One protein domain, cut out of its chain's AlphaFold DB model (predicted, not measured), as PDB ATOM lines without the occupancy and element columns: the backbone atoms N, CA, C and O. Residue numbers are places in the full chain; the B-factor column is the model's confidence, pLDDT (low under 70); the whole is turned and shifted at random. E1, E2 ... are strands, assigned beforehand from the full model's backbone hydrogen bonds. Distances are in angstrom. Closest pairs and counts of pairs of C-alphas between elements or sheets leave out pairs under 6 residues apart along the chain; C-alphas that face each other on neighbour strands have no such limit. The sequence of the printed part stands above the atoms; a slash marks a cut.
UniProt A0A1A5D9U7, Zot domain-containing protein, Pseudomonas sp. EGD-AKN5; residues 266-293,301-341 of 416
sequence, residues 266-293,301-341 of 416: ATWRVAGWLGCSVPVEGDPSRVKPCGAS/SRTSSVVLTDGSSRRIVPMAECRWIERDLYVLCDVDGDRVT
ATOM      1  N   ALA A 266      30.579 -28.798  32.060       77.56
ATOM      2  CA  ALA A 266      29.323 -29.500  32.334       77.56
ATOM      3  C   ALA A 266      29.395 -30.409  33.578       77.56
ATOM      4  O   ALA A 266      28.369 -30.882  34.072       77.56
ATOM      5  N   THR A 267      30.600 -30.676  34.090       81.31
ATOM      6  CA  THR A 267      30.856 -31.684  35.129       81.31
ATOM      7  C   THR A 267      31.367 -31.075  36.427       81.31
ATOM      8  O   THR A 267      30.792 -31.353  37.480       81.31
ATOM      9  N   TRP A 268      32.377 -30.209  36.363       83.44
ATOM     10  CA  TRP A 268      33.052 -29.669  37.540       83.44
ATOM     11  C   TRP A 268      32.466 -28.330  37.999       83.44
ATOM     12  O   TRP A 268      32.061 -27.486  37.196       83.44
ATOM     13  N   ARG A 269      32.477 -28.111  39.317       85.62
ATOM     14  CA  ARG A 269      32.164 -26.828  39.964       85.62
ATOM     15  C   ARG A 269      33.175 -26.490  41.049       85.62
ATOM     16  O   ARG A 269      33.704 -27.391  41.700       85.62
ATOM     17  N   VAL A 270      33.389 -25.203  41.296       84.75
ATOM     18  CA  VAL A 270      34.218 -24.740  42.420       84.75
ATOM     19  C   VAL A 270      33.462 -24.965  43.732       84.75
ATOM     20  O   VAL A 270      32.386 -24.410  43.937       84.75
ATOM     21  N   ALA A 271      34.020 -25.786  44.625       81.81
ATOM     22  CA  ALA A 271      33.456 -26.073  45.947       81.81
ATOM     23  C   ALA A 271      33.988 -25.131  47.039       81.81
ATOM     24  O   ALA A 271      33.317 -24.905  48.042       81.81
ATOM     25  N   GLY A 272      35.202 -24.609  46.859       74.94
ATOM     26  CA  GLY A 272      35.883 -23.741  47.815       74.94
ATOM     27  C   GLY A 272      37.372 -23.629  47.501       74.94
ATOM     28  O   GLY A 272      37.849 -24.186  46.513       74.94
ATOM     29  N   TRP A 273      38.121 -22.926  48.347       74.81
ATOM     30  CA  TRP A 273      39.573 -22.801  48.231       74.81
ATOM     31  C   TRP A 273      40.253 -23.118  49.561       74.81
ATOM     32  O   TRP A 273      39.705 -22.899  50.640       74.81
ATOM     33  N   LEU A 274      41.465 -23.645  49.464       68.69
ATOM     34  CA  LEU A 274      42.368 -23.918  50.565       68.69
ATOM     35  C   LEU A 274      43.428 -22.817  50.562       68.69
ATOM     36  O   LEU A 274      44.297 -22.758  49.687       68.69
ATOM     37  N   GLY A 275      43.307 -21.906  51.525       63.56
ATOM     38  CA  GLY A 275      44.354 -20.944  51.838       63.56
ATOM     39  C   GLY A 275      45.480 -21.636  52.593       63.56
ATOM     40  O   GLY A 275      45.246 -22.550  53.380       63.56
ATOM     41  N   CYS A 276      46.708 -21.200  52.357       61.81
ATOM     42  CA  CYS A 276      47.821 -21.632  53.176       61.81
ATOM     43  C   CYS A 276      47.785 -20.860  54.515       61.81
ATOM     44  O   CYS A 276      47.316 -19.718  54.571       61.81
ATOM     45  N   SER A 277      48.278 -21.462  55.597       58.41
ATOM     46  CA  SER A 277      48.468 -20.795  56.886       58.41
ATOM     47  C   SER A 277      49.917 -20.948  57.345       58.41
ATOM     48  O   SER A 277      50.519 -22.007  57.190       58.41
ATOM     49  N   VAL A 278      50.495 -19.870  57.871       60.12
ATOM     50  CA  VAL A 278      51.836 -19.863  58.469       60.12
ATOM     51  C   VAL A 278      51.723 -19.566  59.965       60.12
ATOM     52  O   VAL A 278      50.864 -18.768  60.352       60.12
ATOM     53  N   PRO A 279      52.560 -20.174  60.821       60.75
ATOM     54  CA  PRO A 279      52.628 -19.803  62.230       60.75
ATOM     55  C   PRO A 279      52.955 -18.313  62.388       60.75
ATOM     56  O   PRO A 279      53.685 -17.732  61.578       60.75
ATOM     57  N   VAL A 280      52.399 -17.676  63.417       64.06
ATOM     58  CA  VAL A 280      52.802 -16.326  63.809       64.06
ATOM     59  C   VAL A 280      54.185 -16.420  64.450       64.06
ATOM     60  O   VAL A 280      54.427 -17.247  65.324       64.06
ATOM     61  N   GLU A 281      55.113 -15.586  63.988       57.66
ATOM     62  CA  GLU A 281      56.467 -15.536  64.535       57.66
ATOM     63  C   GLU A 281      56.406 -15.176  66.029       57.66
ATOM     64  O   GLU A 281      55.807 -14.167  66.401       57.66
ATOM     65  N   GLY A 282      56.953 -16.046  66.885       64.75
ATOM     66  CA  GLY A 282      56.897 -15.915  68.346       64.75
ATOM     67  C   GLY A 282      55.731 -16.631  69.045       64.75
ATOM     68  O   GLY A 282      55.760 -16.736  70.267       64.75
ATOM     69  N   ASP A 283      54.747 -17.171  68.316       59.97
ATOM     70  CA  ASP A 283      53.659 -17.970  68.898       59.97
ATOM     71  C   ASP A 283      53.201 -19.091  67.938       59.97
ATOM     72  O   ASP A 283      52.329 -18.876  67.089       59.97
ATOM     73  N   PRO A 284      53.757 -20.312  68.066       62.75
ATOM     74  CA  PRO A 284      53.445 -21.433  67.179       62.75
ATOM     75  C   PRO A 284      52.016 -21.975  67.339       62.75
ATOM     76  O   PRO A 284      51.581 -22.776  66.513       62.75
ATOM     77  N   SER A 285      51.271 -21.550  68.367       61.50
ATOM     78  CA  SER A 285      49.867 -21.936  68.567       61.50
ATOM     79  C   SER A 285      48.894 -21.091  67.736       61.50
ATOM     80  O   SER A 285      47.746 -21.488  67.513       61.50
ATOM     81  N   ARG A 286      49.352 -19.940  67.226       48.91
ATOM     82  CA  ARG A 286      48.567 -19.041  66.380       48.91
ATOM     83  C   ARG A 286      49.025 -19.151  64.933       48.91
ATOM     84  O   ARG A 286      50.195 -18.982  64.610       48.91
ATOM     85  N   VAL A 287      48.071 -19.377  64.039       58.75
ATOM     86  CA  VAL A 287      48.288 -19.433  62.588       58.75
ATOM     87  C   VAL A 287      47.659 -18.215  61.913       58.75
ATOM     88  O   VAL A 287      46.504 -17.883  62.175       58.75
ATOM     89  N   LYS A 288      48.414 -17.549  61.031       55.19
ATOM     90  CA  LYS A 288      47.926 -16.481  60.145       55.19
ATOM     91  C   LYS A 288      47.783 -17.010  58.710       55.19
ATOM     92  O   LYS A 288      48.576 -17.862  58.310       55.19
ATOM     93  N   PRO A 289      46.819 -16.528  57.907       57.03
ATOM     94  CA  PRO A 289      46.764 -16.865  56.486       57.03
ATOM     95  C   PRO A 289      48.054 -16.404  55.792       57.03
ATOM     96  O   PRO A 289      48.527 -15.297  56.064       57.03
ATOM     97  N   CYS A 290      48.634 -17.214  54.904       54.53
ATOM     98  CA  CYS A 290      49.673 -16.717  54.003       54.53
ATOM     99  C   CYS A 290      49.045 -16.136  52.735       54.53
ATOM    100  O   CYS A 290      48.351 -16.814  51.981       54.53
ATOM    101  N   GLY A 291      49.305 -14.849  52.506       50.53
ATOM    102  CA  GLY A 291      48.747 -14.091  51.386       50.53
ATOM    103  C   GLY A 291      47.424 -13.392  51.708       50.53
ATOM    104  O   GLY A 291      46.910 -13.482  52.823       50.53
ATOM    105  N   ALA A 292      46.923 -12.632  50.730       45.44
ATOM    106  CA  ALA A 292      45.835 -11.676  50.903       45.44
ATOM    107  C   ALA A 292      44.586 -12.278  51.569       45.44
ATOM    108  O   ALA A 292      44.033 -13.287  51.132       45.44
ATOM    109  N   SER A 293      44.140 -11.600  52.626       45.44
ATOM    110  CA  SER A 293      42.817 -11.762  53.224       45.44
ATOM    111  C   SER A 293      41.727 -11.497  52.174       45.44
ATOM    112  O   SER A 293      41.940 -10.735  51.232       45.44
ATOM    113  N   SER A 301      48.700 -15.688  46.931       52.88
ATOM    114  CA  SER A 301      49.763 -16.649  47.253       52.88
ATOM    115  C   SER A 301      49.721 -17.824  46.271       52.88
ATOM    116  O   SER A 301      48.710 -18.528  46.188       52.88
ATOM    117  N   ARG A 302      50.835 -18.076  45.567       51.09
ATOM    118  CA  ARG A 302      51.008 -19.191  44.608       51.09
ATOM    119  C   ARG A 302      50.831 -20.586  45.227       51.09
ATOM    120  O   ARG A 302      50.744 -21.558  44.489       51.09
ATOM    121  N   THR A 303      50.781 -20.691  46.555       55.00
ATOM    122  CA  THR A 303      50.590 -21.951  47.296       55.00
ATOM    123  C   THR A 303      49.135 -22.235  47.671       55.00
ATOM    124  O   THR A 303      48.845 -23.275  48.260       55.00
ATOM    125  N   SER A 304      48.205 -21.331  47.350       67.88
ATOM    126  CA  SER A 304      46.775 -21.598  47.526       67.88
ATOM    127  C   SER A 304      46.277 -22.606  46.485       67.88
ATOM    128  O   SER A 304      46.794 -22.678  45.370       67.88
ATOM    129  N   SER A 305      45.292 -23.419  46.859       77.81
ATOM    130  CA  SER A 305      44.688 -24.419  45.971       77.81
ATOM    131  C   SER A 305      43.172 -24.280  45.962       77.81
ATOM    132  O   SER A 305      42.567 -23.905  46.961       77.81
ATOM    133  N   VAL A 306      42.541 -24.589  44.840       81.69
ATOM    134  CA  VAL A 306      41.092 -24.545  44.648       81.69
ATOM    135  C   VAL A 306      40.559 -25.970  44.620       81.69
ATOM    136  O   VAL A 306      41.151 -26.860  44.012       81.69
ATOM    137  N   VAL A 307      39.443 -26.205  45.305       84.69
ATOM    138  CA  VAL A 307      38.783 -27.511  45.353       84.69
ATOM    139  C   VAL A 307      37.631 -27.511  44.360       84.69
ATOM    140  O   VAL A 307      36.676 -26.743  44.497       84.69
ATOM    141  N   LEU A 308      37.705 -28.404  43.383       87.38
ATOM    142  CA  LEU A 308      36.655 -28.680  42.414       87.38
ATOM    143  C   LEU A 308      35.889 -29.938  42.821       87.38
ATOM    144  O   LEU A 308      36.463 -30.881  43.368       87.38
ATOM    145  N   THR A 309      34.592 -29.975  42.541       84.69
ATOM    146  CA  THR A 309      33.756 -31.155  42.778       84.69
ATOM    147  C   THR A 309      32.767 -31.382  41.643       84.69
ATOM    148  O   THR A 309      32.323 -30.427  41.014       84.69
ATOM    149  N   ASP A 310      32.394 -32.637  41.411       81.94
ATOM    150  CA  ASP A 310      31.307 -33.038  40.506       81.94
ATOM    151  C   ASP A 310      30.084 -33.606  41.267       81.94
ATOM    152  O   ASP A 310      29.128 -34.091  40.664       81.94
ATOM    153  N   GLY A 311      30.120 -33.550  42.608       74.38
ATOM    154  CA  GLY A 311      29.124 -34.126  43.519       74.38
ATOM    155  C   GLY A 311      29.489 -35.506  44.083       74.38
ATOM    156  O   GLY A 311      28.993 -35.859  45.149       74.38
ATOM    157  N   SER A 312      30.387 -36.248  43.430       75.38
ATOM    158  CA  SER A 312      30.865 -37.576  43.855       75.38
ATOM    159  C   SER A 312      32.364 -37.605  44.170       75.38
ATOM    160  O   SER A 312      32.799 -38.287  45.095       75.38
ATOM    161  N   SER A 313      33.138 -36.804  43.443       80.06
ATOM    162  CA  SER A 313      34.592 -36.746  43.470       80.06
ATOM    163  C   SER A 313      35.072 -35.324  43.758       80.06
ATOM    164  O   SER A 313      34.339 -34.335  43.598       80.06
ATOM    165  N   ARG A 314      36.322 -35.215  44.220       84.62
ATOM    166  CA  ARG A 314      37.001 -33.942  44.481       84.62
ATOM    167  C   ARG A 314      38.337 -33.908  43.751       84.62
ATOM    168  O   ARG A 314      39.086 -34.878  43.812       84.62
ATOM    169  N   ARG A 315      38.643 -32.779  43.115       84.00
ATOM    170  CA  ARG A 315      39.941 -32.490  42.491       84.00
ATOM    171  C   ARG A 315      40.506 -31.218  43.101       84.00
ATOM    172  O   ARG A 315      39.775 -30.249  43.282       84.00
ATOM    173  N   ILE A 316      41.790 -31.227  43.440       84.06
ATOM    174  CA  ILE A 316      42.495 -30.050  43.952       84.06
ATOM    175  C   ILE A 316      43.351 -29.509  42.813       84.06
ATOM    176  O   ILE A 316      44.116 -30.261  42.214       84.06
ATOM    177  N   VAL A 317      43.187 -28.227  42.505       84.12
ATOM    178  CA  VAL A 317      43.885 -27.532  41.419       84.12
ATOM    179  C   VAL A 317      44.678 -26.374  42.025       84.12
ATOM    180  O   VAL A 317      44.136 -25.661  42.874       84.12
ATOM    181  N   PRO A 318      45.956 -26.174  41.668       79.12
ATOM    182  CA  PRO A 318      46.725 -25.047  42.184       79.12
ATOM    183  C   PRO A 318      46.109 -23.722  41.720       79.12
ATOM    184  O   PRO A 318      45.647 -23.599  40.589       79.12
ATOM    185  N   MET A 319      46.162 -22.685  42.560       73.25
ATOM    186  CA  MET A 319      45.657 -21.351  42.204       73.25
ATOM    187  C   MET A 319      46.373 -20.748  40.982       73.25
ATOM    188  O   MET A 319      45.854 -19.826  40.376       73.25
ATOM    189  N   ALA A 320      47.537 -21.270  40.580       68.38
ATOM    190  CA  ALA A 320      48.212 -20.869  39.343       68.38
ATOM    191  C   ALA A 320      47.389 -21.154  38.067       68.38
ATOM    192  O   ALA A 320      47.576 -20.468  37.068       68.38
ATOM    193  N   GLU A 321      46.477 -22.128  38.113       70.75
ATOM    194  CA  GLU A 321      45.556 -22.483  37.019       70.75
ATOM    195  C   GLU A 321      44.181 -21.798  37.173       70.75
ATOM    196  O   GLU A 321      43.235 -22.071  36.432       70.75
ATOM    197  N   CYS A 322      44.056 -20.896  38.152       78.50
ATOM    198  CA  CYS A 322      42.826 -20.192  38.478       78.50
ATOM    199  C   CYS A 322      43.054 -18.678  38.569       78.50
ATOM    200  O   CYS A 322      44.157 -18.181  38.789       78.50
ATOM    201  N   ARG A 323      41.973 -17.917  38.434       74.25
ATOM    202  CA  ARG A 323      41.965 -16.459  38.544       74.25
ATOM    203  C   ARG A 323      40.826 -15.980  39.425       74.25
ATOM    204  O   ARG A 323      39.725 -16.528  39.406       74.25
ATOM    205  N   TRP A 324      41.110 -14.938  40.198       70.56
ATOM    206  CA  TRP A 324      40.122 -14.241  41.013       70.56
ATOM    207  C   TRP A 324      39.425 -13.165  40.191       70.56
ATOM    208  O   TRP A 324      40.081 -12.376  39.514       70.56
ATOM    209  N   ILE A 325      38.098 -13.104  40.290       68.44
ATOM    210  CA  ILE A 325      37.309 -12.005  39.736       68.44
ATOM    211  C   ILE A 325      36.991 -11.043  40.880       68.44
ATOM    212  O   ILE A 325      36.087 -11.278  41.679       68.44
ATOM    213  N   GLU A 326      37.757  -9.953  40.962       54.84
ATOM    214  CA  GLU A 326      37.698  -8.977  42.063       54.84
ATOM    215  C   GLU A 326      36.317  -8.331  42.236       54.84
ATOM    216  O   GLU A 326      35.912  -8.028  43.355       54.84
ATOM    217  N   ARG A 327      35.568  -8.145  41.141       52.88
ATOM    218  CA  ARG A 327      34.252  -7.486  41.175       52.88
ATOM    219  C   ARG A 327      33.170  -8.307  41.865       52.88
ATOM    220  O   ARG A 327      32.345  -7.740  42.572       52.88
ATOM    221  N   ASP A 328      33.189  -9.618  41.657       54.56
ATOM    222  CA  ASP A 328      32.102 -10.509  42.061       54.56
ATOM    223  C   ASP A 328      32.532 -11.516  43.144       54.56
ATOM    224  O   ASP A 328      31.733 -12.347  43.577       54.56
ATOM    225  N   LEU A 329      33.783 -11.424  43.614       65.88
ATOM    226  CA  LEU A 329      34.317 -12.182  44.748       65.88
ATOM    227  C   LEU A 329      34.289 -13.715  44.569       65.88
ATOM    228  O   LEU A 329      34.137 -14.459  45.540       65.88
ATOM    229  N   TYR A 330      34.473 -14.208  43.340       70.38
ATOM    230  CA  TYR A 330      34.572 -15.643  43.055       70.38
ATOM    231  C   TYR A 330      35.802 -16.013  42.218       70.38
ATOM    232  O   TYR A 330      36.441 -15.171  41.583       70.38
ATOM    233  N   VAL A 331      36.131 -17.307  42.242       78.19
ATOM    234  CA  VAL A 331      37.279 -17.901  41.545       78.19
ATOM    235  C   VAL A 331      36.818 -18.617  40.283       78.19
ATOM    236  O   VAL A 331      35.782 -19.288  40.281       78.19
ATOM    237  N   LEU A 332      37.613 -18.485  39.229       81.25
ATOM    238  CA  LEU A 332      37.412 -19.125  37.939       81.25
ATOM    239  C   LEU A 332      38.663 -19.927  37.571       81.25
ATOM    240  O   LEU A 332      39.763 -19.388  37.632       81.25
ATOM    241  N   CYS A 333      38.503 -21.196  37.207       84.50
ATOM    242  CA  CYS A 333      39.613 -22.082  36.843       84.50
ATOM    243  C   CYS A 333      39.388 -22.639  35.440       84.50
ATOM    244  O   CYS A 333      38.290 -23.115  35.161       84.50
ATOM    245  N   ASP A 334      40.406 -22.613  34.586       83.88
ATOM    246  CA  ASP A 334      40.344 -23.243  33.264       83.88
ATOM    247  C   ASP A 334      41.058 -24.605  33.371       83.88
ATOM    248  O   ASP A 334      42.276 -24.668  33.523       83.88
ATOM    249  N   VAL A 335      40.292 -25.700  33.378       79.44
ATOM    250  CA  VAL A 335      40.778 -27.063  33.659       79.44
ATOM    251  C   VAL A 335      40.338 -27.999  32.545       79.44
ATOM    252  O   VAL A 335      39.167 -28.041  32.190       79.44
ATOM    253  N   ASP A 336      41.284 -28.763  31.996       78.38
ATOM    254  CA  ASP A 336      41.066 -29.712  30.893       78.38
ATOM    255  C   ASP A 336      40.391 -29.088  29.647       78.38
ATOM    256  O   ASP A 336      39.700 -29.770  28.896       78.38
ATOM    257  N   GLY A 337      40.597 -27.784  29.413       73.69
ATOM    258  CA  GLY A 337      39.985 -27.048  28.299       73.69
ATOM    259  C   GLY A 337      38.567 -26.533  28.569       73.69
ATOM    260  O   GLY A 337      37.997 -25.889  27.691       73.69
ATOM    261  N   ASP A 338      38.040 -26.754  29.777       81.69
ATOM    262  CA  ASP A 338      36.745 -26.256  30.234       81.69
ATOM    263  C   ASP A 338      36.901 -25.184  31.321       81.69
ATOM    264  O   ASP A 338      37.746 -25.263  32.216       81.69
ATOM    265  N   ARG A 339      36.000 -24.206  31.313       83.81
ATOM    266  CA  ARG A 339      35.910 -23.143  32.311       83.81
ATOM    267  C   ARG A 339      35.032 -23.563  33.483       83.81
ATOM    268  O   ARG A 339      33.831 -23.798  33.335       83.81
ATOM    269  N   VAL A 340      35.622 -23.632  34.671       84.88
ATOM    270  CA  VAL A 340      34.989 -24.076  35.917       84.88
ATOM    271  C   VAL A 340      34.738 -22.885  36.843       84.88
ATOM    272  O   VAL A 340      35.632 -22.092  37.135       84.88
ATOM    273  N   THR A 341      33.510 -22.777  37.345       83.88
ATOM    274  CA  THR A 341      33.042 -21.712  38.246       83.88
ATOM    275  C   THR A 341      32.188 -22.303  39.379       83.88
ATOM    276  O   THR A 341      31.889 -23.502  39.366       83.88
TER     277      THR A 341
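Overview. This is residues 266 to 293 and 301 to 341 of the 416 residues of the protein "Zot domain-containing protein" of Pseudomonas sp. EGD-AKN5 (UniProt A0A1A5D9U7). Two small three-stranded sheets lie partly face to face with their strands crossed, a loose sandwich of E1 E4 E5 and E6 E7 E8. The hairpin E2 E3 carries on from E1 as an arm at one end of the long axis. The printed part has 69 residues with eight named strands, E1 to E8, and no named helix; it is all strand. The sheet orders are E1 E4 E5, E6 E7 E8 and E2 E3, each antiparallel. The whole is loose, with a radius of gyration of the C-alphas of 14.1 A, and spans 47 by 29 by 17 A.

Arrangement. E1, residues 269 to 274, runs on into E2, residues 277 to 280, at 19 degrees. E2 forms a hairpin with E3, residues 283 to 289; N 278 and O 288 are 2.8 A apart. E4, residues 305 to 309, is antiparallel to E1, with N 271 and O 307 at 2.8 A, and forms a hairpin with E5, residues 314 to 318, with N 306 and O 317 at 2.7 A. E6, residues 322 to 325, E7, residues 330 to 335, and E8, residues 338 to 340, form a meander, each strand the antiparallel neighbour of the one before; N 323 and O 332 are 2.8 A apart, N 335 and O 338 2.8 A. The strands of the two sandwich sheets stand at 79 degrees; the closest C-alphas of E1 and E8 are those of Arg 269 and Val 340, 5.7 A.

Along the chain. E1 begins at C-alpha 269 (32.164, -26.828, 39.964) and is 15.0 A long. E3 measures 14.2 A and E7 16.0 A. E8 ends at C-alpha 340 (34.989, -24.076, 35.917).

Size, cuts and confidence. The farthest C-alphas, Ala 266 and Gly 282, are 47.3 A apart. Residues 294 to 300 are not printed; C-alphas 293 and 301 are 10.4 A apart across the cut. The links printed whole are tight. Mean pLDDT of the printed part is 70.6; residues 274 to 293, 301 to 304, 320 and 325 to 329 are under 70.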